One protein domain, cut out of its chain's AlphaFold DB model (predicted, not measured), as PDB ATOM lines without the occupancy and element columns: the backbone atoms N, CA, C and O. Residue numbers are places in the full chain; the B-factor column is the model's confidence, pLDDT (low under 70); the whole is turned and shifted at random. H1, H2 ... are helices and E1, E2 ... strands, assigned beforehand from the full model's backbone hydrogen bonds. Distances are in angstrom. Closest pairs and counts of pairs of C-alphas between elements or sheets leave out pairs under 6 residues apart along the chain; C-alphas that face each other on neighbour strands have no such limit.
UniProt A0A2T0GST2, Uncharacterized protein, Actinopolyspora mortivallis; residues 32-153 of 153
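This is residues 32 to 153 of the 153 residues of an uncharacterized protein of Actinopolyspora mortivallis (UniProt A0A2T0GST2). Two twisted sheets are only partly face to face, their strands crossed at 48 degrees, and the helix H1 covers the other face of the larger sheet, over E1 and E4. E3, E4 and E6 are on the side of the smaller sheet, while E1 and E2 reach beyond it. The printed part has 122 residues, with one named helix and nine named strands in the order E1 E2 H1 E3 E4 E5 E6 E7 E8 E9; the class is mixed, helices and strands, with under half of the residues in named elements. The larger sheet, E2 E1 E4 E3 E6, is mixed and the smaller, E5 E9 E7 E8, is antiparallel. The whole is compact and rounded, with a radius of gyration of the C-alphas of 13.0 A and spans of 38 by 36 by 24 A.

In the larger sheet, E1 is residues 32 to 35, from C-alpha 32 at (45.351, -50.238, 17.106), E2 is 41 to 44, E3 is 64 to 70, 18.1 A long, E4 is 79 to 84, 16.3 A, and E6 is 110 to 113. H1 is residues 47 to 61, 21.0 A, from (37.733, -53.109, 17.556). In the smaller sheet, E5 is 96 to 99, E7 is 119 to 123, 13.3 A, E8 is 129 to 132, and E9 is 147 to 152, 13.6 A, ending at (45.884, -38.663, 30.566).

The larger sheet is twisted, with edge strands E2 and E6. E1 and E4 are parallel, N 34 to O 81 being 2.8 A; the hairpin E3 and E4 is antiparallel, N 82 to O 67 being 2.8 A. E1 and E2 are a hairpin, with N 33 to O 42 at 2.8 A, and E6 is antiparallel to E3, with N 112 to O 68 at 2.8 A. H1 is on this sheet at a height of 7.6 A, along the strands at 8 degrees to E1 on the local plane; its closest C-alphas to E4 are those of Thr 51 and Thr 81, 6.6 A. Every O i to N i+4 pair of H1 is within hydrogen-bond range. E2, H1, E3 form a split strand-helix-strand unit, two strands running the same way with E1 and E4 between them, and a right-handed crossover. The two sheets form a sandwich, two sheets face to face; the closest C-alphas of E3 and E9 are Gly 66 and Leu 152, 6.8 A. In the smaller sheet N 98 to O 150 of E5 and E9 is 2.8 A, N 151 to O 120 of E9 and E7 2.8 A, and N 119 to O 132 of the hairpin E7 and E8 2.9 A.

The C-alphas farthest apart are those of Thr 60 and Ser 141, 38.3 A. The printed part has no cut. The links E4 to E5 and E8 to E9 are long; in the latter, residues 135 to 136 pair antiparallel with residues 111 to 112 of E6. The mean pLDDT of the printed part is 94.3, and no printed residue is under 70.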
ATOM      1  N   CYS A  32      44.014 -50.095  16.552       95.75
ATOM      2  CA  CYS A  32      45.351 -50.238  17.106       95.75
ATOM      3  C   CYS A  32      45.355 -50.151  18.629       95.75
ATOM      4  O   CYS A  32      44.560 -49.438  19.236       95.75
ATOM      5  N   VAL A  33      46.298 -50.857  19.240       95.81
ATOM      6  CA  VAL A  33      46.690 -50.710  20.639       95.81
ATOM      7  C   VAL A  33      48.073 -50.084  20.661       95.81
ATOM      8  O   VAL A  33      48.966 -50.557  19.960       95.81
ATOM      9  N   LEU A  34      48.243 -49.034  21.454       94.44
ATOM     10  CA  LEU A  34      49.516 -48.378  21.693       94.44
ATOM     11  C   LEU A  34      49.857 -48.447  23.175       94.44
ATOM     12  O   LEU A  34      49.104 -47.953  24.012       94.44
ATOM     13  N   ASP A  35      51.026 -49.001  23.469       92.94
ATOM     14  CA  ASP A  35      51.595 -48.985  24.807       92.94
ATOM     15  C   ASP A  35      52.478 -47.751  25.000       92.94
ATOM     16  O   ASP A  35      53.486 -47.585  24.317       92.94
ATOM     17  N   VAL A  36      52.101 -46.871  25.931       92.06
ATOM     18  CA  VAL A  36      52.799 -45.594  26.146       92.06
ATOM     19  C   VAL A  36      54.224 -45.796  26.667       92.06
ATOM     20  O   VAL A  36      55.103 -45.012  26.322       92.06
ATOM     21  N   ALA A  37      54.490 -46.840  27.458       88.56
ATOM     22  CA  ALA A  37      55.824 -47.062  28.024       88.56
ATOM     23  C   ALA A  37      56.848 -47.546  26.994       88.56
ATOM     24  O   ALA A  37      58.002 -47.130  27.032       88.56
ATOM     25  N   SER A  38      56.439 -48.434  26.092       89.25
ATOM     26  CA  SER A  38      57.312 -49.012  25.066       89.25
ATOM     27  C   SER A  38      57.180 -48.348  23.696       89.25
ATOM     28  O   SER A  38      57.959 -48.657  22.798       89.25
ATOM     29  N   GLN A  39      56.181 -47.478  23.522       88.75
ATOM     30  CA  GLN A  39      55.765 -46.888  22.246       88.75
ATOM     31  C   GLN A  39      55.448 -47.921  21.153       88.75
ATOM     32  O   GLN A  39      55.402 -47.595  19.966       88.75
ATOM     33  N   GLN A  40      55.204 -49.179  21.530       90.44
ATOM     34  CA  GLN A  40      54.852 -50.224  20.580       90.44
ATOM     35  C   GLN A  40      53.380 -50.117  20.199       90.44
ATOM     36  O   GLN A  40      52.497 -50.086  21.059       90.44
ATOM     37  N   ARG A  41      53.124 -50.104  18.889       92.38
ATOM     38  CA  ARG A  41      51.782 -50.126  18.311       92.38
ATOM     39  C   ARG A  41      51.516 -51.464  17.635       92.38
ATOM     40  O   ARG A  41      52.329 -51.948  16.851       92.38
ATOM     41  N   THR A  42      50.361 -52.054  17.907       93.19
ATOM     42  CA  THR A  42      49.883 -53.268  17.229       93.19
ATOM     43  C   THR A  42      48.457 -53.050  16.756       93.19
ATOM     44  O   THR A  42      47.614 -52.637  17.546       93.19
ATOM     45  N   CYS A  43      48.194 -53.318  15.480       94.31
ATOM     46  CA  CYS A  43      46.897 -53.083  14.855       94.31
ATOM     47  C   CYS A  43      46.180 -54.392  14.523       94.31
ATOM     48  O   CYS A  43      46.813 -55.425  14.308       94.31
ATOM     49  N   TYR A  44      44.855 -54.316  14.526       93.69
ATOM     50  CA  TYR A  44      43.917 -55.415  14.365       93.69
ATOM     51  C   TYR A  44      42.819 -55.010  13.379       93.69
ATOM     52  O   TYR A  44      42.541 -53.819  13.200       93.69
ATOM     53  N   ASP A  45      42.178 -56.016  12.788       90.69
ATOM     54  CA  ASP A  45      41.122 -55.827  11.789       90.69
ATOM     55  C   ASP A  45      39.795 -55.348  12.402       90.69
ATOM     56  O   ASP A  45      38.981 -54.744  11.710       90.69
ATOM     57  N   ASP A  46      39.569 -55.588  13.700       91.12
ATOM     58  CA  ASP A  46      38.340 -55.203  14.396       91.12
ATOM     59  C   ASP A  46      38.588 -54.646  15.810       91.12
ATOM     60  O   ASP A  46      39.569 -54.970  16.492       91.12
ATOM     61  N   LEU A  47      37.661 -53.794  16.263       91.50
ATOM     62  CA  LEU A  47      37.733 -53.109  17.556       91.50
ATOM     63  C   LEU A  47      37.782 -54.085  18.736       91.50
ATOM     64  O   LEU A  47      38.505 -53.851  19.703       91.50
ATOM     65  N   SER A  48      37.027 -55.182  18.670       92.06
ATOM     66  CA  SER A  48      36.951 -56.150  19.764       92.06
ATOM     67  C   SER A  48      38.291 -56.861  19.957       92.06
ATOM     68  O   SER A  48      38.748 -57.024  21.093       92.06
ATOM     69  N   ALA A  49      38.962 -57.233  18.865       92.50
ATOM     70  CA  ALA A  49      40.304 -57.794  18.892       92.50
ATOM     71  C   ALA A  49      41.316 -56.810  19.496       92.50
ATOM     72  O   ALA A  49      42.076 -57.203  20.388       92.50
ATOM     73  N   ALA A  50      41.277 -55.535  19.090       93.38
ATOM     74  CA  ALA A  50      42.159 -54.497  19.621       93.38
ATOM     75  C   ALA A  50      41.929 -54.237  21.116       93.38
ATOM     76  O   ALA A  50      42.856 -54.355  21.918       93.38
ATOM     77  N   THR A  51      40.694 -53.959  21.539       90.25
ATOM     78  CA  THR A  51      40.389 -53.731  22.960       90.25
ATOM     79  C   THR A  51      40.673 -54.980  23.798       90.25
ATOM     80  O   THR A  51      41.185 -54.878  24.914       90.25
ATOM     81  N   GLY A  52      40.393 -56.176  23.268       92.94
ATOM     82  CA  GLY A  52      40.740 -57.443  23.911       92.94
ATOM     83  C   GLY A  52      42.250 -57.620  24.085       92.94
ATOM     84  O   GLY A  52      42.694 -58.078  25.136       92.94
ATOM     85  N   ALA A  53      43.051 -57.219  23.097       91.38
ATOM     86  CA  ALA A  53      44.502 -57.212  23.217       91.38
ATOM     87  C   ALA A  53      44.995 -56.188  24.246       91.38
ATOM     88  O   ALA A  53      45.808 -56.548  25.089       91.38
ATOM     89  N   GLY A  54      44.454 -54.965  24.247       89.88
ATOM     90  CA  GLY A  54      44.782 -53.948  25.251       89.88
ATOM     91  C   GLY A  54      44.505 -54.419  26.681       89.88
ATOM     92  O   GLY A  54      45.342 -54.230  27.562       89.88
ATOM     93  N   ARG A  55      43.379 -55.113  26.900       89.88
ATOM     94  CA  ARG A  55      43.052 -55.747  28.190       89.88
ATOM     95  C   ARG A  55      44.045 -56.846  28.571       89.88
ATOM     96  O   ARG A  55      44.557 -56.831  29.679       89.88
ATOM     97  N   ARG A  56      44.379 -57.755  27.650       89.06
ATOM     98  CA  ARG A  56      45.370 -58.816  27.919       89.06
ATOM     99  C   ARG A  56      46.754 -58.256  28.243       89.06
ATOM    100  O   ARG A  56      47.429 -58.784  29.127       89.06
ATOM    101  N   SER A  57      47.173 -57.203  27.540       83.56
ATOM    102  CA  SER A  57      48.417 -56.496  27.843       83.56
ATOM    103  C   SER A  57      48.369 -55.921  29.255       83.56
ATOM    104  O   SER A  57      49.263 -56.211  30.041       83.56
ATOM    105  N   ALA A  58      47.290 -55.210  29.601       81.81
ATOM    106  CA  ALA A  58      47.048 -54.689  30.946       81.81
ATOM    107  C   ALA A  58      47.134 -55.775  32.037       81.81
ATOM    108  O   ALA A  58      47.867 -55.614  33.012       81.81
ATOM    109  N   ASP A  59      46.485 -56.922  31.826       81.75
ATOM    110  CA  ASP A  59      46.488 -58.040  32.778       81.75
ATOM    111  C   ASP A  59      47.883 -58.666  32.966       81.75
ATOM    112  O   ASP A  59      48.205 -59.159  34.047       81.75
ATOM    113  N   THR A  60      48.722 -58.655  31.925       81.81
ATOM    114  CA  THR A  60      50.045 -59.306  31.941       81.81
ATOM    115  C   THR A  60      51.149 -58.385  32.462       81.81
ATOM    116  O   THR A  60      52.054 -58.846  33.156       81.81
ATOM    117  N   SER A  61      51.106 -57.092  32.125       80.94
ATOM    118  CA  SER A  61      52.149 -56.118  32.482       80.94
ATOM    119  C   SER A  61      51.816 -55.264  33.707       80.94
ATOM    120  O   SER A  61      52.680 -54.528  34.177       80.94
ATOM    121  N   GLY A  62      50.578 -55.321  34.210       80.81
ATOM    122  CA  GLY A  62      50.070 -54.385  35.217       80.81
ATOM    123  C   GLY A  62      49.696 -53.008  34.651       80.81
ATOM    124  O   GLY A  62      49.324 -52.117  35.417       80.81
ATOM    125  N   SER A  63      49.775 -52.834  33.327       91.38
ATOM    126  CA  SER A  63      49.271 -51.647  32.633       91.38
ATOM    127  C   SER A  63      47.741 -51.562  32.740       91.38
ATOM    128  O   SER A  63      47.073 -52.507  33.142       91.38
ATOM    129  N   VAL A  64      47.146 -50.440  32.343       94.50
ATOM    130  CA  VAL A  64      45.692 -50.284  32.186       94.50
ATOM    131  C   VAL A  64      45.377 -49.577  30.878       94.50
ATOM    132  O   VAL A  64      46.204 -48.832  30.354       94.50
ATOM    133  N   ILE A  65      44.166 -49.765  30.355       95.69
ATOM    134  CA  ILE A  65      43.660 -48.905  29.281       95.69
ATOM    135  C   ILE A  65      43.345 -47.542  29.901       95.69
ATOM    136  O   ILE A  65      42.544 -47.464  30.833       95.69
ATOM    137  N   GLY A  66      43.996 -46.491  29.404       95.94
ATOM    138  CA  GLY A  66      43.750 -45.114  29.835       95.94
ATOM    139  C   GLY A  66      42.730 -44.399  28.951       95.94
ATOM    140  O   GLY A  66      41.907 -43.631  29.442       95.94
ATOM    141  N   ALA A  67      42.744 -44.682  27.648       97.44
ATOM    142  CA  ALA A  67      41.809 -44.095  26.698       97.44
ATOM    143  C   ALA A  67      41.585 -44.996  25.482       97.44
ATOM    144  O   ALA A  67      42.414 -45.836  25.132       97.44
ATOM    145  N   THR A  68      40.473 -44.777  24.791       97.69
ATOM    146  CA  THR A  68      40.317 -45.168  23.388       97.69
ATOM    147  C   THR A  68      39.799 -43.966  22.617       97.69
ATOM    148  O   THR A  68      38.784 -43.383  22.994       97.69
ATOM    149  N   VAL A  69      40.514 -43.573  21.568       98.12
ATOM    150  CA  VAL A  69      40.110 -42.490  20.664       98.12
ATOM    151  C   VAL A  69      39.680 -43.078  19.330       98.12
ATOM    152  O   VAL A  69      40.176 -44.130  18.920       98.12
ATOM    153  N   PHE A  70      38.744 -42.406  18.677       98.12
ATOM    154  CA  PHE A  70      38.084 -42.896  17.477       98.12
ATOM    155  C   PHE A  70      38.096 -41.825  16.401       98.12
ATOM    156  O   PHE A  70      37.948 -40.633  16.692       98.12
ATOM    157  N   GLU A  71      38.278 -42.280  15.168       97.62
ATOM    158  CA  GLU A  71      38.294 -41.418  13.994       97.62
ATOM    159  C   GLU A  71      36.924 -40.783  13.741       97.62
ATOM    160  O   GLU A  71      36.833 -39.582  13.518       97.62
ATOM    161  N   ASP A  72      35.847 -41.567  13.829       97.50
ATOM    162  CA  ASP A  72      34.500 -41.061  13.586       97.50
ATOM    163  C   ASP A  72      33.782 -40.727  14.907       97.50
ATOM    164  O   ASP A  72      34.140 -41.161  16.011       97.50
ATOM    165  N   ALA A  73      32.705 -39.955  14.789       98.00
ATOM    166  CA  ALA A  73      31.708 -39.807  15.842       98.00
ATOM    167  C   ALA A  73      31.063 -41.157  16.218       98.00
ATOM    168  O   ALA A  73      31.101 -42.129  15.465       98.00
ATOM    169  N   GLU A  74      30.414 -41.190  17.379       97.88
ATOM    170  CA  GLU A  74      29.698 -42.342  17.939       97.88
ATOM    171  C   GLU A  74      30.582 -43.594  18.067       97.88
ATOM    172  O   GLU A  74      30.104 -44.719  17.938       97.88
ATOM    173  N   TYR A  75      31.878 -43.392  18.336       97.00
ATOM    174  CA  TYR A  75      32.883 -44.452  18.485       97.00
ATOM    175  C   TYR A  75      33.083 -45.299  17.219       97.00
ATOM    176  O   TYR A  75      33.416 -46.483  17.295       97.00
ATOM    177  N   GLY A  76      32.846 -44.700  16.050       95.56
ATOM    178  CA  GLY A  76      33.053 -45.333  14.752       95.56
ATOM    179  C   GLY A  76      34.462 -45.133  14.189       95.56
ATOM    180  O   GLY A  76      35.300 -44.431  14.752       95.56
ATOM    181  N   GLY A  77      34.693 -45.707  13.010       95.25
ATOM    182  CA  GLY A  77      35.944 -45.511  12.275       95.25
ATOM    183  C   GLY A  77      37.098 -46.352  12.809       95.25
ATOM    184  O   GLY A  77      36.890 -47.343  13.514       95.25
ATOM    185  N   ALA A  78      38.319 -45.964  12.441       95.94
ATOM    186  CA  ALA A  78      39.522 -46.491  13.069       95.94
ATOM    187  C   ALA A  78      39.532 -46.160  14.573       95.94
ATOM    188  O   ALA A  78      38.919 -45.187  15.019       95.94
ATOM    189  N   SER A  79      40.261 -46.947  15.366       97.00
ATOM    190  CA  SER A  79      40.409 -46.685  16.805       97.00
ATOM    191  C   SER A  79      41.849 -46.815  17.269       97.00
ATOM    192  O   SER A  79      42.560 -47.719  16.831       97.00
ATOM    193  N   LEU A  80      42.237 -46.010  18.250       97.19
ATOM    194  CA  LEU A  80      43.498 -46.142  18.966       97.19
ATOM    195  C   LEU A  80      43.214 -46.333  20.456       97.19
ATOM    196  O   LEU A  80      42.803 -45.409  21.157       97.19
ATOM    197  N   THR A  81      43.432 -47.555  20.935       97.12
ATOM    198  CA  THR A  81      43.414 -47.915  22.355       97.12
ATOM    199  C   THR A  81      44.782 -47.612  22.953       97.12
ATOM    200  O   THR A  81      45.789 -48.136  22.490       97.12
ATOM    201  N   ILE A  82      44.828 -46.781  23.988       96.12
ATOM    202  CA  ILE A  82      46.065 -46.328  24.628       96.12
ATOM    203  C   ILE A  82      46.191 -47.025  25.984       96.12
ATOM    204  O   ILE A  82      45.324 -46.864  26.851       96.12
ATOM    205  N   THR A  83      47.269 -47.787  26.179       96.06
ATOM    206  CA  THR A  83      47.607 -48.414  27.462       96.06
ATOM    207  C   THR A  83      48.721 -47.655  28.172       96.06
ATOM    208  O   THR A  83      49.708 -47.249  27.564       96.06
ATOM    209  N   VAL A  84      48.566 -47.479  29.483       95.25
ATOM    210  CA  VAL A  84      49.526 -46.807  30.366       95.25
ATOM    211  C   VAL A  84      49.974 -47.748  31.487       95.25
ATOM    212  O   VAL A  84      49.188 -48.605  31.883       95.25
ATOM    213  N   PRO A  85      51.187 -47.605  32.050       93.62
ATOM    214  CA  PRO A  85      51.740 -48.567  33.017       93.62
ATOM    215  C   PRO A  85      50.975 -48.704  34.332       93.62
ATOM    216  O   PRO A  85      51.271 -49.590  35.125       93.62
ATOM    217  N   ARG A  86      50.064 -47.773  34.619       92.31
ATOM    218  CA  ARG A  86      49.321 -47.698  35.875       92.31
ATOM    219  C   ARG A  86      48.112 -46.771  35.723       92.31
ATOM    220  O   ARG A  86      48.159 -45.880  34.874       92.31
ATOM    221  N   PRO A  87      47.058 -46.937  36.545       92.50
ATOM    222  CA  PRO A  87      45.952 -45.985  36.600       92.50
ATOM    223  C   PRO A  87      46.451 -44.562  36.846       92.50
ATOM    224  O   PRO A  87      47.376 -44.360  37.638       92.50
ATOM    225  N   CYS A  88      45.829 -43.590  36.183       94.00
ATOM    226  CA  CYS A  88      46.195 -42.190  36.326       94.00
ATOM    227  C   CYS A  88      45.833 -41.686  37.738       94.00
ATOM    228  O   CYS A  88      44.673 -41.836  38.160       94.00
ATOM    229  N   PRO A  89      46.809 -41.156  38.500       92.50
ATOM    230  CA  PRO A  89      46.574 -40.480  39.771       92.50
ATOM    231  C   PRO A  89      45.572 -39.332  39.666       92.50
ATOM    232  O   PRO A  89      45.444 -38.690  38.638       92.50
ATOM    233  N   LYS A  90      44.886 -39.025  40.772       90.31
ATOM    234  CA  LYS A  90      44.034 -37.830  40.887       90.31
ATOM    235  C   LYS A  90      44.770 -36.712  41.605       90.31
ATOM    236  O   LYS A  90      44.492 -36.424  42.763       90.31
ATOM    237  N   ASN A  91      45.748 -36.151  40.901       89.56
ATOM    238  CA  ASN A  91      46.661 -35.095  41.352       89.56
ATOM    239  C   ASN A  91      46.538 -33.789  40.541       89.56
ATOM    240  O   ASN A  91      47.352 -32.897  40.735       89.56
ATOM    241  N   ASP A  92      45.545 -33.676  39.651       86.94
ATOM    242  CA  ASP A  92      45.324 -32.521  38.763       86.94
ATOM    243  C   ASP A  92      46.469 -32.233  37.761       86.94
ATOM    244  O   ASP A  92      46.516 -31.161  37.149       86.94
ATOM    245  N   GLU A  93      47.349 -33.209  37.516       91.75
ATOM    246  CA  GLU A  93      48.456 -33.137  36.553       91.75
ATOM    247  C   GLU A  93      48.253 -34.127  35.400       91.75
ATOM    248  O   GLU A  93      47.628 -35.164  35.565       91.75
ATOM    249  N   VAL A  94      48.781 -33.829  34.208       94.62
ATOM    250  CA  VAL A  94      48.804 -34.815  33.114       94.62
ATOM    251  C   VAL A  94      49.998 -35.739  33.315       94.62
ATOM    252  O   VAL A  94      51.133 -35.337  33.071       94.62
ATOM    253  N   ASP A  95      49.739 -36.974  33.737       95.06
ATOM    254  CA  ASP A  95      50.776 -37.972  34.018       95.06
ATOM    255  C   ASP A  95      51.342 -38.619  32.749       95.06
ATOM    256  O   ASP A  95      52.509 -39.011  32.714       95.06
ATOM    257  N   PHE A  96      50.520 -38.744  31.703       95.12
ATOM    258  CA  PHE A  96      50.931 -39.331  30.428       95.12
ATOM    259  C   PHE A  96      50.504 -38.433  29.274       95.12
ATOM    260  O   PHE A  96      49.313 -38.204  29.072       95.12
ATOM    261  N   ALA A  97      51.471 -37.950  28.500       95.06
ATOM    262  CA  ALA A  97      51.233 -37.210  27.269       95.06
ATOM    263  C   ALA A  97      51.713 -38.039  26.078       95.06
ATOM    264  O   ALA A  97      52.829 -38.559  26.077       95.06
ATOM    265  N   LEU A  98      50.851 -38.168  25.076       95.50
ATOM    266  CA  LEU A  98      51.112 -38.902  23.853       95.50
ATOM    267  C   LEU A  98      50.953 -37.970  22.659       95.50
ATOM    268  O   LEU A  98      49.831 -37.585  22.324       95.50
ATOM    269  N   ASP A  99      52.058 -37.690  21.981       95.94
ATOM    270  CA  ASP A  99      52.014 -37.070  20.663       95.94
ATOM    271  C   ASP A  99      51.532 -38.096  19.638       95.94
ATOM    272  O   ASP A  99      52.047 -39.215  19.546       95.94
ATOM    273  N   LEU A 100      50.497 -37.722  18.892       94.56
ATOM    274  CA  LEU A 100      49.948 -38.556  17.836       94.56
ATOM    275  C   LEU A 100      50.912 -38.576  16.652       94.56
ATOM    276  O   LEU A 100      51.605 -37.598  16.373       94.56
ATOM    277  N   ASP A 101      50.944 -39.690  15.932       91.81
ATOM    278  CA  ASP A 101      51.652 -39.768  14.661       91.81
ATOM    279  C   ASP A 101      50.836 -39.112  13.545       91.81
ATOM    280  O   ASP A 101      49.651 -38.810  13.702       91.81
ATOM    281  N   ASP A 102      51.466 -38.905  12.391       91.06
ATOM    282  CA  ASP A 102      50.842 -38.190  11.271       91.06
ATOM    283  C   ASP A 102      49.571 -38.879  10.758       91.06
ATOM    284  O   ASP A 102      48.693 -38.217  10.213       91.06
ATOM    285  N   HIS A 103      49.426 -40.186  11.002       89.94
ATOM    286  CA  HIS A 103      48.199 -40.910  10.697       89.94
ATOM    287  C   HIS A 103      47.021 -40.514  11.597       89.94
ATOM    288  O   HIS A 103      45.890 -40.528  11.119       89.94
ATOM    289  N   TRP A 104      47.249 -40.203  12.878       94.56
ATOM    290  CA  TRP A 104      46.190 -39.933  13.865       94.56
ATOM    291  C   TRP A 104      45.965 -38.452  14.167       94.56
ATOM    292  O   TRP A 104      44.882 -38.087  14.637       94.56
ATOM    293  N   LYS A 105      46.962 -37.597  13.919       96.44
ATOM    294  CA  LYS A 105      46.808 -36.147  14.080       96.44
ATOM    295  C   LYS A 105      45.582 -35.659  13.314       96.44
ATOM    296  O   LYS A 105      45.385 -36.002  12.154       96.44
ATOM    297  N   ASN A 106      44.796 -34.805  13.961       97.62
ATOM    298  CA  ASN A 106      43.657 -34.114  13.360       97.62
ATOM    299  C   ASN A 106      42.551 -35.044  12.822       97.62
ATOM    300  O   ASN A 106      41.863 -34.681  11.878       97.62
ATOM    301  N   ARG A 107      42.366 -36.231  13.415       97.62
ATOM    302  CA  ARG A 107      41.312 -37.178  12.991       97.62
ATOM    303  C   ARG A 107      40.373 -37.638  14.094       97.62
ATOM    304  O   ARG A 107      39.451 -38.383  13.826       97.62
ATOM    305  N   ILE A 108      40.627 -37.271  15.348       98.19
ATOM    306  CA  ILE A 108      39.805 -37.760  16.458       98.19
ATOM    307  C   ILE A 108      38.468 -37.012  16.467       98.19
ATOM    308  O   ILE A 108      38.458 -35.785  16.607       98.19
ATOM    309  N   SER A 109      37.361 -37.761  16.418       98.56
ATOM    310  CA  SER A 109      35.987 -37.237  16.510       98.56
ATOM    311  C   SER A 109      35.175 -37.786  17.691       98.56
ATOM    312  O   SER A 109      34.126 -37.234  18.038       98.56
ATOM    313  N   SER A 110      35.646 -38.841  18.365       98.62
ATOM    314  CA  SER A 110      35.061 -39.304  19.629       98.62
ATOM    315  C   SER A 110      36.086 -39.984  20.538       98.62
ATOM    316  O   SER A 110      37.165 -40.394  20.104       98.62
ATOM    317  N   VAL A 111      35.787 -40.050  21.838       98.31
ATOM    318  CA  VAL A 111      36.726 -40.558  22.850       98.31
ATOM    319  C   VAL A 111      36.009 -41.301  23.970       98.31
ATOM    320  O   VAL A 111      34.905 -40.941  24.372       98.31
ATOM    321  N   GLN A 112      36.659 -42.332  24.494       97.94
ATOM    322  CA  GLN A 112      36.272 -43.039  25.707       97.94
ATOM    323  C   GLN A 112      37.417 -42.959  26.714       97.94
ATOM    324  O   GLN A 112      38.534 -43.396  26.427       97.94
ATOM    325  N   ALA A 113      37.132 -42.396  27.885       96.75
ATOM    326  CA  ALA A 113      37.995 -42.488  29.052       96.75
ATOM    327  C   ALA A 113      37.847 -43.867  29.712       96.75
ATOM    328  O   ALA A 113      36.748 -44.424  29.758       96.75
ATOM    329  N   TRP A 114      38.951 -44.418  30.215       94.69
ATOM    330  CA  TRP A 114      38.980 -45.734  30.853       94.69
ATOM    331  C   TRP A 114      39.721 -45.687  32.187       94.69
ATOM    332  O   TRP A 114      40.575 -44.831  32.423       94.69
ATOM    333  N   SER A 115      39.437 -46.667  33.051       91.94
ATOM    334  CA  SER A 115      40.042 -46.768  34.383       91.94
ATOM    335  C   SER A 115      39.823 -45.470  35.176       91.94
ATOM    336  O   SER A 115      38.738 -44.895  35.143       91.94
ATOM    337  N   THR A 116      40.834 -44.993  35.899       93.00
ATOM    338  CA  THR A 116      40.812 -43.672  36.525       93.00
ATOM    339  C   THR A 116      41.285 -42.569  35.587       93.00
ATOM    340  O   THR A 116      41.345 -41.439  36.035       93.00
ATOM    341  N   CYS A 117      41.618 -42.824  34.322       96.12
ATOM    342  CA  CYS A 117      42.246 -41.819  33.467       96.12
ATOM    343  C   CYS A 117      41.236 -40.830  32.876       96.12
ATOM    344  O   CYS A 117      40.307 -41.214  32.175       96.12
ATOM    345  N   TRP A 118      41.427 -39.541  33.145       96.75
ATOM    346  CA  TRP A 118      40.724 -38.455  32.471       96.75
ATOM    347  C   TRP A 118      41.474 -38.073  31.207       96.75
ATOM    348  O   TRP A 118      42.694 -37.925  31.229       96.75
ATOM    349  N   VAL A 119      40.742 -37.881  30.114       98.19
ATOM    350  CA  VAL A 119      41.349 -37.613  28.811       98.19
ATOM    351  C   VAL A 119      41.311 -36.127  28.490       98.19
ATOM    352  O   VAL A 119      40.260 -35.485  28.535       98.19
ATOM    353  N   TRP A 120      42.461 -35.595  28.106       97.94
ATOM    354  CA  TRP A 120      42.641 -34.251  27.584       97.94
ATOM    355  C   TRP A 120      43.071 -34.328  26.125       97.94
ATOM    356  O   TRP A 120      43.950 -35.110  25.770       97.94
ATOM    357  N   LEU A 121      42.468 -33.500  25.280       98.38
ATOM    358  CA  LEU A 121      42.797 -33.422  23.861       98.38
ATOM    359  C   LEU A 121      43.404 -32.052  23.566       98.38
ATOM    360  O   LEU A 121      42.776 -31.023  23.830       98.38
ATOM    361  N   TYR A 122      44.620 -32.048  23.035       98.25
ATOM    362  CA  TYR A 122      45.390 -30.842  22.758       98.25
ATOM    363  C   TYR A 122      45.487 -30.631  21.249       98.25
ATOM    364  O   TYR A 122      45.985 -31.519  20.549       98.25
ATOM    365  N   PRO A 123      45.013 -29.489  20.728       98.00
ATOM    366  CA  PRO A 123      45.248 -29.111  19.349       98.00
ATOM    367  C   PRO A 123      46.564 -28.341  19.198       98.00
ATOM    368  O   PRO A 123      47.034 -27.701  20.138       98.00
ATOM    369  N   ASP A 124      47.105 -28.322  17.981       95.94
ATOM    370  CA  ASP A 124      48.343 -27.584  17.667       95.94
ATOM    371  C   ASP A 124      48.186 -26.064  17.856       95.94
ATOM    372  O   ASP A 124      49.117 -25.351  18.213       95.94
ATOM    373  N   SER A 125      46.955 -25.555  17.722       93.81
ATOM    374  CA  SER A 125      46.623 -24.146  17.968       93.81
ATOM    375  C   SER A 125      46.738 -23.709  19.437       93.81
ATOM    376  O   SER A 125      46.483 -22.544  19.744       93.81
ATOM    377  N   GLY A 126      47.049 -24.629  20.354       90.19
ATOM    378  CA  GLY A 126      47.083 -24.392  21.793       90.19
ATOM    379  C   GLY A 126      45.719 -24.524  22.481       90.19
ATOM    380  O   GLY A 126      44.674 -24.697  21.847       90.19
ATOM    381  N   GLY A 127      45.735 -24.449  23.815       93.56
ATOM    382  CA  GLY A 127      44.585 -24.783  24.660       93.56
ATOM    383  C   GLY A 127      44.405 -26.296  24.829       93.56
ATOM    384  O   GLY A 127      45.314 -27.073  24.551       93.56
ATOM    385  N   ARG A 128      43.239 -26.718  25.332       94.62
ATOM    386  CA  ARG A 128      42.845 -28.133  25.425       94.62
ATOM    387  C   ARG A 128      41.335 -28.278  25.561       94.62
ATOM    388  O   ARG A 128      40.678 -27.378  26.083       94.62
ATOM    389  N   ALA A 129      40.807 -29.425  25.159       97.06
ATOM    390  CA  ALA A 129      39.451 -29.847  25.483       97.06
ATOM    391  C   ALA A 129      39.471 -31.008  26.484       97.06
ATOM    392  O   ALA A 129      40.399 -31.818  26.487       97.06
ATOM    393  N   GLY A 130      38.436 -31.084  27.317       95.00
ATOM    394  CA  GLY A 130      38.339 -32.039  28.416       95.00
ATOM    395  C   GLY A 130      38.279 -31.348  29.788       95.00
ATOM    396  O   GLY A 130      38.039 -30.138  29.850       95.00
ATOM    397  N   PRO A 131      38.460 -32.097  30.889       95.69
ATOM    398  CA  PRO A 131      38.761 -33.522  30.902       95.69
ATOM    399  C   PRO A 131      37.519 -34.328  30.519       95.69
ATOM    400  O   PRO A 131      36.439 -34.107  31.069       95.69
ATOM    401  N   TYR A 132      37.667 -35.290  29.614       97.06
ATOM    402  CA  TYR A 132      36.651 -36.310  29.381       97.06
ATOM    403  C   TYR A 132      36.827 -37.397  30.439       97.06
ATOM    404  O   TYR A 132      37.881 -38.028  30.511       97.06
ATOM    405  N   LYS A 133      35.826 -37.553  31.308       95.38
ATOM    406  CA  LYS A 133      35.864 -38.488  32.448       95.38
ATOM    407  C   LYS A 133      35.180 -39.822  32.154       95.38
ATOM    408  O   LYS A 133      35.478 -40.804  32.817       95.38
ATOM    409  N   ASP A 134      34.315 -39.822  31.145       93.88
ATOM    410  CA  ASP A 134      33.558 -40.966  30.644       93.88
ATOM    411  C   ASP A 134      33.715 -41.026  29.108       93.88
ATOM    412  O   ASP A 134      34.754 -40.658  28.553       93.88
ATOM    413  N   GLY A 135      32.679 -41.453  28.388       95.50
ATOM    414  CA  GLY A 135      32.617 -41.351  26.934       95.50
ATOM    415  C   GLY A 135      32.145 -39.976  26.444       95.50
ATOM    416  O   GLY A 135      31.184 -39.413  26.958       95.50
ATOM    417  N   ALA A 136      32.763 -39.480  25.373       98.12
ATOM    418  CA  ALA A 136      32.266 -38.380  24.556       98.12
ATOM    419  C   ALA A 136      32.031 -38.896  23.125       98.12
ATOM    420  O   ALA A 136      32.984 -38.996  22.349       98.12
ATOM    421  N   PRO A 137      30.784 -39.264  22.772       98.19
ATOM    422  CA  PRO A 137      30.467 -39.842  21.466       98.19
ATOM    423  C   PRO A 137      30.569 -38.821  20.331       98.19
ATOM    424  O   PRO A 137      30.736 -39.197  19.181       98.19
ATOM    425  N   ARG A 138      30.506 -37.520  20.622       98.19
ATOM    426  CA  ARG A 138      30.815 -36.465  19.653       98.19
ATOM    427  C   ARG A 138      31.669 -35.405  20.313       98.19
ATOM    428  O   ARG A 138      31.294 -34.876  21.362       98.19
ATOM    429  N   LEU A 139      32.788 -35.076  19.685       98.06
ATOM    430  CA  LEU A 139      33.565 -33.908  20.058       98.06
ATOM    431  C   LEU A 139      32.890 -32.630  19.548       98.06
ATOM    432  O   LEU A 139      32.184 -32.617  18.540       98.06
ATOM    433  N   ASN A 140      33.081 -31.533  20.278       95.81
ATOM    434  CA  ASN A 140      32.603 -30.231  19.823       95.81
ATOM    435  C   ASN A 140      33.479 -29.706  18.670       95.81
ATOM    436  O   ASN A 140      34.635 -30.104  18.517       95.81
ATOM    437  N   SER A 141      32.955 -28.751  17.901       94.50
ATOM    438  CA  SER A 141      33.651 -28.154  16.748       94.50
ATOM    439  C   SER A 141      34.981 -27.471  17.090       94.50
ATOM    440  O   SER A 141      35.808 -27.243  16.210       94.50
ATOM    441  N   GLY A 142      35.218 -27.143  18.362       94.94
ATOM    442  CA  GLY A 142      36.481 -26.578  18.823       94.94
ATOM    443  C   GLY A 142      37.643 -27.575  18.807       94.94
ATOM    444  O   GLY A 142      38.785 -27.135  18.703       94.94
ATOM    445  N   ILE A 143      37.378 -28.886  18.878       97.94
ATOM    446  CA  ILE A 143      38.421 -29.923  19.000       97.94
ATOM    447  C   ILE A 143      38.265 -31.114  18.042       97.94
ATOM    448  O   ILE A 143      39.247 -31.823  17.811       97.94
ATOM    449  N   ASN A 144      37.076 -31.326  17.469       98.00
ATOM    450  CA  ASN A 144      36.842 -32.359  16.456       98.00
ATOM    451  C   ASN A 144      37.857 -32.226  15.316       98.00
ATOM    452  O   ASN A 144      38.019 -31.122  14.797       98.00
ATOM    453  N   ASP A 145      38.539 -33.315  14.961       98.12
ATOM    454  CA  ASP A 145      39.546 -33.361  13.888       98.12
ATOM    455  C   ASP A 145      40.697 -32.357  14.057       98.12
ATOM    456  O   ASP A 145      41.256 -31.841  13.092       98.12
ATOM    457  N   ARG A 146      41.061 -32.033  15.303       98.00
ATOM    458  CA  ARG A 146      42.122 -31.045  15.590       98.00
ATOM    459  C   ARG A 146      43.163 -31.503  16.598       98.00
ATOM    460  O   ARG A 146      44.086 -30.756  16.902       98.00
ATOM    461  N   THR A 147      42.991 -32.690  17.170       98.25
ATOM    462  CA  THR A 147      43.868 -33.181  18.238       98.25
ATOM    463  C   THR A 147      45.212 -33.625  17.668       98.25
ATOM    464  O   THR A 147      45.243 -34.417  16.729       98.25
ATOM    465  N   VAL A 148      46.310 -33.168  18.271       98.19
ATOM    466  CA  VAL A 148      47.682 -33.606  17.959       98.19
ATOM    467  C   VAL A 148      48.366 -34.307  19.129       98.19
ATOM    468  O   VAL A 148      49.240 -35.136  18.895       98.19
ATOM    469  N   THR A 149      47.921 -34.051  20.362       97.94
ATOM    470  CA  THR A 149      48.428 -34.717  21.568       97.94
ATOM    471  C   THR A 149      47.258 -35.146  22.454       97.94
ATOM    472  O   THR A 149      46.294 -34.398  22.650       97.94
ATOM    473  N   VAL A 150      47.341 -36.357  23.005       98.06
ATOM    474  CA  VAL A 150      46.400 -36.895  23.997       98.06
ATOM    475  C   VAL A 150      47.082 -36.905  25.361       98.06
ATOM    476  O   VAL A 150      48.148 -37.494  25.518       98.06
ATOM    477  N   GLY A 151      46.474 -36.257  26.351       97.44
ATOM    478  CA  GLY A 151      46.925 -36.275  27.742       97.44
ATOM    479  C   GLY A 151      46.015 -37.129  28.621       97.44
ATOM    480  O   GLY A 151      44.798 -37.110  28.442       97.44
ATOM    481  N   LEU A 152      46.591 -37.843  29.585       97.50
ATOM    482  CA  LEU A 152      45.884 -38.663  30.566       97.50
ATOM    483  C   LEU A 152      46.243 -38.214  31.992       97.50
ATOM    484  O   LEU A 152      47.428 -38.083  32.302       97.50
ATOM    485  N   SER A 153      45.217 -37.971  32.820       94.31
ATOM    486  CA  SER A 153      45.295 -37.495  34.220       94.31
ATOM    487  C   SER A 153      44.270 -38.155  35.150       94.31
ATOM    488  O   SER A 153      43.604 -39.128  34.748       94.31
TER     489      SER A 153